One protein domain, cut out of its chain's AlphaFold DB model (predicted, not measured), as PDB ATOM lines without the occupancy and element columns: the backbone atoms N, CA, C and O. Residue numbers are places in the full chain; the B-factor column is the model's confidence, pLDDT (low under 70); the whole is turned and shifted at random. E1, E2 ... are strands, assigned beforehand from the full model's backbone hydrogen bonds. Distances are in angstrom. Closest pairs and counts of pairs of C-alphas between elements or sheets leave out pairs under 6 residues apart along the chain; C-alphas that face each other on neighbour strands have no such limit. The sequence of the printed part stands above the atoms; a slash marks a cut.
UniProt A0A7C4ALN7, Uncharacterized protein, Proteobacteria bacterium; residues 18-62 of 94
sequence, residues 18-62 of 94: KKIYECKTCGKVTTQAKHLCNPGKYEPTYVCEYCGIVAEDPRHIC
ATOM      1  N   LYS A  18     -22.155  30.799 -37.753       57.50
ATOM      2  CA  LYS A  18     -21.061  30.996 -38.715       57.50
ATOM      3  C   LYS A  18     -19.811  31.347 -37.918       57.50
ATOM      4  O   LYS A  18     -19.851  32.270 -37.116       57.50
ATOM      5  N   LYS A  19     -18.717  30.614 -38.135       67.75
ATOM      6  CA  LYS A  19     -17.411  30.942 -37.548       67.75
ATOM      7  C   LYS A  19     -16.955  32.277 -38.134       67.75
ATOM      8  O   LYS A  19     -16.883  32.410 -39.355       67.75
ATOM      9  N   ILE A  20     -16.708  33.251 -37.274       75.19
ATOM     10  CA  ILE A  20     -16.210  34.567 -37.657       75.19
ATOM     11  C   ILE A  20     -14.769  34.681 -37.165       75.19
ATOM     12  O   ILE A  20     -14.305  33.931 -36.314       75.19
ATOM     13  N   TYR A  21     -14.015  35.569 -37.777       79.44
ATOM     14  CA  TYR A  21     -12.637  35.828 -37.429       79.44
ATOM     15  C   TYR A  21     -12.476  37.333 -37.288       79.44
ATOM     16  O   TYR A  21     -13.034  38.097 -38.079       79.44
ATOM     17  N   GLU A  22     -11.713  37.743 -36.288       80.81
ATOM     18  CA  GLU A  22     -11.367  39.138 -36.043       80.81
ATOM     19  C   GLU A  22      -9.863  39.311 -36.221       80.81
ATOM     20  O   GLU A  22      -9.072  38.482 -35.775       80.81
ATOM     21  N   CYS A  23      -9.440  40.376 -36.897       82.06
ATOM     22  CA  CYS A  23      -8.025  40.688 -37.004       82.06
ATOM     23  C   CYS A  23      -7.504  41.205 -35.664       82.06
ATOM     24  O   CYS A  23      -7.873  42.305 -35.260       82.06
ATOM     25  N   LYS A  24      -6.564  40.494 -35.036       82.06
ATOM     26  CA  LYS A  24      -5.973  40.924 -33.753       82.06
ATOM     27  C   LYS A  24      -5.206  42.249 -33.836       82.06
ATOM     28  O   LYS A  24      -4.919  42.854 -32.814       82.06
ATOM     29  N   THR A  25      -4.847  42.680 -35.043       81.62
ATOM     30  CA  THR A  25      -4.051  43.892 -35.266       81.62
ATOM     31  C   THR A  25      -4.909  45.127 -35.545       81.62
ATOM     32  O   THR A  25      -4.500  46.230 -35.209       81.62
ATOM     33  N   CYS A  26      -6.083  44.978 -36.169       80.88
ATOM     34  CA  CYS A  26      -6.907  46.124 -36.589       80.88
ATOM     35  C   CYS A  26      -8.404  46.002 -36.263       80.88
ATOM     36  O   CYS A  26      -9.176  46.871 -36.658       80.88
ATOM     37  N   GLY A  27      -8.836  44.920 -35.608       71.25
ATOM     38  CA  GLY A  27     -10.226  44.708 -35.185       71.25
ATOM     39  C   GLY A  27     -11.222  44.442 -36.321       71.25
ATOM     40  O   GLY A  27     -12.428  44.443 -36.106       71.25
ATOM     41  N   LYS A  28     -10.762  44.239 -37.566       76.50
ATOM     42  CA  LYS A  28     -11.665  43.970 -38.696       76.50
ATOM     43  C   LYS A  28     -12.237  42.553 -38.607       76.50
ATOM     44  O   LYS A  28     -11.488  41.595 -38.436       76.50
ATOM     45  N   VAL A  29     -13.547  42.434 -38.803       75.31
ATOM     46  CA  VAL A  29     -14.302  41.186 -38.648       75.31
ATOM     47  C   VAL A  29     -14.697  40.608 -40.014       75.31
ATOM     48  O   VAL A  29     -15.159  41.336 -40.893       75.31
ATOM     49  N   THR A  30     -14.514  39.300 -40.218       73.25
ATOM     50  CA  THR A  30     -14.864  38.591 -41.465       73.25
ATOM     51  C   THR A  30     -15.270  37.140 -41.208       73.25
ATOM     52  O   THR A  30     -14.956  36.559 -40.177       73.25
ATOM     53  N   THR A  31     -15.949  36.510 -42.161       73.12
ATOM     54  CA  THR A  31     -16.346  35.093 -42.089       73.12
ATOM     55  C   THR A  31     -15.254  34.125 -42.551       73.12
ATOM     56  O   THR A  31     -15.405  32.917 -42.382       73.12
ATOM     57  N   GLN A  32     -14.147  34.620 -43.119       76.81
ATOM     58  CA  GLN A  32     -13.037  33.778 -43.578       76.81
ATOM     59  C   GLN A  32     -11.696  34.289 -43.051       76.81
ATOM     60  O   GLN A  32     -11.280  35.400 -43.372       76.81
ATOM     61  N   ALA A  33     -10.967  33.440 -42.325       78.12
ATOM     62  CA  ALA A  33      -9.649  33.776 -41.782       78.12
ATOM     63  C   ALA A  33      -8.643  34.230 -42.858       78.12
ATOM     64  O   ALA A  33      -7.820  35.096 -42.594       78.12
ATOM     65  N   LYS A  34      -8.748  33.700 -44.090       79.06
ATOM     66  CA  LYS A  34      -7.862  34.032 -45.224       79.06
ATOM     67  C   LYS A  34      -7.939  35.508 -45.650       79.06
ATOM     68  O   LYS A  34      -7.031  36.000 -46.307       79.06
ATOM     69  N   HIS A  35      -9.004  36.221 -45.284       81.94
ATOM     70  CA  HIS A  35      -9.151  37.649 -45.580       81.94
ATOM     71  C   HIS A  35      -8.559  38.562 -44.499       81.94
ATOM     72  O   HIS A  35      -8.721  39.778 -44.584       81.94
ATOM     73  N   LEU A  36      -7.898  38.005 -43.479       82.81
ATOM     74  CA  LEU A  36      -7.270  38.768 -42.406       82.81
ATOM     75  C   LEU A  36      -5.756  38.601 -42.438       82.81
ATOM     76  O   LEU A  36      -5.247  37.491 -42.554       82.81
ATOM     77  N   CYS A  37      -5.044  39.710 -42.247       84.25
ATOM     78  CA  CYS A  37      -3.588  39.716 -42.121       84.25
ATOM     79  C   CYS A  37      -3.114  39.007 -40.839       84.25
ATOM     80  O   CYS A  37      -2.043  38.413 -40.831       84.25
ATOM     81  N   ASN A  38      -3.911  39.060 -39.764       84.69
ATOM     82  CA  ASN A  38      -3.625  38.400 -38.489       84.69
ATOM     83  C   ASN A  38      -4.916  37.826 -37.871       84.69
ATOM     84  O   ASN A  38      -5.562  38.500 -37.060       84.69
ATOM     85  N   PRO A  39      -5.354  36.624 -38.290       79.75
ATOM     86  CA  PRO A  39      -6.637  36.070 -37.878       79.75
ATOM     87  C   PRO A  39      -6.634  35.630 -36.407       79.75
ATOM     88  O   PRO A  39      -5.958  34.683 -36.008       79.75
ATOM     89  N   GLY A  40      -7.468  36.277 -35.602       78.06
ATOM     90  CA  GLY A  40      -7.950  35.775 -34.324       78.06
ATOM     91  C   GLY A  40      -9.238  34.984 -34.521       78.06
ATOM     92  O   GLY A  40     -10.115  35.369 -35.296       78.06
ATOM     93  N   LYS A  41      -9.357  33.849 -33.827       67.69
ATOM     94  CA  LYS A  41     -10.642  33.154 -33.721       67.69
ATOM     95  C   LYS A  41     -11.569  34.051 -32.915       67.69
ATOM     96  O   LYS A  41     -11.254  34.370 -31.774       67.69
ATOM     97  N   TYR A  42     -12.674  34.447 -33.529       66.19
ATOM     98  CA  TYR A  42     -13.744  35.158 -32.857       66.19
ATOM     99  C   TYR A  42     -14.947  34.219 -32.859       66.19
ATOM    100  O   TYR A  42     -15.392  33.771 -33.913       66.19
ATOM    101  N   GLU A  43     -15.451  33.841 -31.693       63.97
ATOM    102  CA  GLU A  43     -16.673  33.041 -31.605       63.97
ATOM    103  C   GLU A  43     -17.842  33.955 -31.270       63.97
ATOM    104  O   GLU A  43     -18.244  34.042 -30.112       63.97
ATOM    105  N   PRO A  44     -18.427  34.650 -32.258       62.09
ATOM    106  CA  PRO A  44     -19.650  35.353 -31.987       62.09
ATOM    107  C   PRO A  44     -20.762  34.343 -31.834       62.09
ATOM    108  O   PRO A  44     -21.023  33.496 -32.696       62.09
ATOM    109  N   THR A  45     -21.451  34.455 -30.721       60.97
ATOM    110  CA  THR A  45     -22.641  33.664 -30.460       60.97
ATOM    111  C   THR A  45     -23.781  34.112 -31.382       60.97
ATOM    112  O   THR A  45     -24.581  33.262 -31.785       60.97
ATOM    113  N   TYR A  46     -23.818  35.391 -31.808       64.56
ATOM    114  CA  TYR A  46     -24.860  35.908 -32.692       64.56
ATOM    115  C   TYR A  46     -24.381  36.977 -33.698       64.56
ATOM    116  O   TYR A  46     -23.594  37.873 -33.410       64.56
ATOM    117  N   VAL A  47     -24.938  36.938 -34.910       67.81
ATOM    118  CA  VAL A  47     -24.699  37.940 -35.964       67.81
ATOM    119  C   VAL A  47     -26.017  38.590 -36.345       67.81
ATOM    120  O   VAL A  47     -26.985  37.891 -36.661       67.81
ATOM    121  N   CYS A  48     -26.075  39.922 -36.338       67.44
ATOM    122  CA  CYS A  48     -27.242  40.639 -36.812       67.44
ATOM    123  C   CYS A  48     -27.359  40.500 -38.324       67.44
ATOM    124  O   CYS A  48     -26.607  41.118 -39.070       67.44
ATOM    125  N   GLU A  49     -28.372  39.774 -38.787       55.72
ATOM    126  CA  GLU A  49     -28.672  39.704 -40.220       55.72
ATOM    127  C   GLU A  49     -29.090  41.058 -40.822       55.72
ATOM    128  O   GLU A  49     -28.986  41.234 -42.028       55.72
ATOM    129  N   TYR A  50     -29.555  42.016 -40.006       53.97
ATOM    130  CA  TYR A  50     -30.016  43.319 -40.493       53.97
ATOM    131  C   TYR A  50     -28.883  44.330 -40.724       53.97
ATOM    132  O   TYR A  50     -28.871  45.017 -41.737       53.97
ATOM    133  N   CYS A  51     -27.956  44.459 -39.777       61.34
ATOM    134  CA  CYS A  51     -26.908  45.483 -39.812       61.34
ATOM    135  C   CYS A  51     -25.495  44.890 -39.931       61.34
ATOM    136  O   CYS A  51     -24.527  45.640 -39.976       61.34
ATOM    137  N   GLY A  52     -25.349  43.559 -39.959       60.00
ATOM    138  CA  GLY A  52     -24.052  42.872 -40.036       60.00
ATOM    139  C   GLY A  52     -23.224  42.945 -38.752       60.00
ATOM    140  O   GLY A  52     -22.164  42.330 -38.682       60.00
ATOM    141  N   ILE A  53     -23.713  43.667 -37.736       68.12
ATOM    142  CA  ILE A  53     -23.065  43.785 -36.433       68.12
ATOM    143  C   ILE A  53     -23.009  42.410 -35.794       68.12
ATOM    144  O   ILE A  53     -24.001  41.681 -35.723       68.12
ATOM    145  N   VAL A  54     -21.820  42.074 -35.333       69.69
ATOM    146  CA  VAL A  54     -21.540  40.817 -34.678       69.69
ATOM    147  C   VAL A  54     -21.523  41.067 -33.179       69.69
ATOM    148  O   VAL A  54     -20.882  42.013 -32.730       69.69
ATOM    149  N   ALA A  55     -22.232  40.241 -32.418       66.19
ATOM    150  CA  ALA A  55     -22.308  40.386 -30.978       66.19
ATOM    151  C   ALA A  55     -22.239  39.039 -30.258       66.19
ATOM    152  O   ALA A  55     -22.631  37.992 -30.771       66.19
ATOM    153  N   GLU A  56     -21.776  39.094 -29.020       66.19
ATOM    154  CA  GLU A  56     -21.701  37.944 -28.120       66.19
ATOM    155  C   GLU A  56     -23.051  37.628 -27.450       66.19
ATOM    156  O   GLU A  56     -23.175  36.660 -26.700       66.19
ATOM    157  N   ASP A  57     -24.098  38.395 -27.755       62.59
ATOM    158  CA  ASP A  57     -25.435  38.209 -27.201       62.59
ATOM    159  C   ASP A  57     -26.500  38.627 -28.235       62.59
ATOM    160  O   ASP A  57     -26.318  39.633 -28.935       62.59
ATOM    161  N   PRO A  58     -27.630  37.899 -28.362       60.34
ATOM    162  CA  PRO A  58     -28.627  38.172 -29.393       60.34
ATOM    163  C   PRO A  58     -29.404  39.470 -29.141       60.34
ATOM    164  O   PRO A  58     -30.093  39.948 -30.043       60.34
ATOM    165  N   ARG A  59     -29.299  40.057 -27.942       58.56
ATOM    166  CA  ARG A  59     -29.915  41.347 -27.587       58.56
ATOM    167  C   ARG A  59     -29.144  42.546 -28.140       58.56
ATOM    168  O   ARG A  59     -29.727  43.610 -28.316       58.56
ATOM    169  N   HIS A  60     -27.866  42.375 -28.471       64.19
ATOM    170  CA  HIS A  60     -27.013  43.421 -29.055       64.19
ATOM    171  C   HIS A  60     -27.085  43.472 -30.590       64.19
ATOM    172  O   HIS A  60     -26.367  44.213 -31.257       64.19
ATOM    173  N   ILE A  61     -27.987  42.680 -31.159       69.62
ATOM    174  CA  ILE A  61     -28.285  42.612 -32.581       69.62
ATOM    175  C   ILE A  61     -29.488  43.498 -32.891       69.62
ATOM    176  O   ILE A  61     -30.414  43.584 -32.096       69.62
ATOM    177  N   CYS A  62     -29.544  44.099 -34.084       64.31
ATOM    178  CA  CYS A  62     -30.615  45.011 -34.516       64.31
ATOM    179  C   CYS A  62     -32.033  44.379 -34.646       64.31
ATOM    180  O   CYS A  62     -32.917  44.995 -35.240       64.31
TER     181      CYS A  62
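Overview. This is residues 18 to 62 of the 94 residues of an uncharacterized protein of Proteobacteria bacterium (UniProt A0A7C4ALN7). With little regular structure, the printed part is two small loop-rich lobes in a row: one holds the two-strand hairpin of E1 and E2 with the loop between them, the other is residues 46 to 62, folded back on themselves. The 45 printed residues have two named strands, E1 then E2, antiparallel, and no named helix; the class is all strand, with 8 residues in named elements. The whole is compact, radius of gyration of the C-alphas 10.4 A, but elongated, spanning 29 by 18 by 15 A.

Arrangement. E1, residues 20 to 23, and E2, residues 39 to 42, form a hairpin, antiparallel at 134 degrees. N 40 and O 22 are 2.7 A apart, within hydrogen-bond range. Residues 21 to 22 of E1 also pair with residues 29 to 30, antiparallel. Residues 46 to 47 pair with 54 to 55, antiparallel.

Along the chain. E1 begins at C-alpha 20 (-16.210, 34.567, -37.657) and is 10.2 A long. E2, 8.7 A long, ends at C-alpha 42 (-13.744, 35.158, -32.857).

Size, cuts and confidence. The C-alphas farthest apart, of Cys 37 and Arg 59, are 30.1 A apart. The printed part has no cut. The link from E1 to E2 is long, 15 residues. pLDDT is under 70 at residues 18 to 19 and 41 to 62.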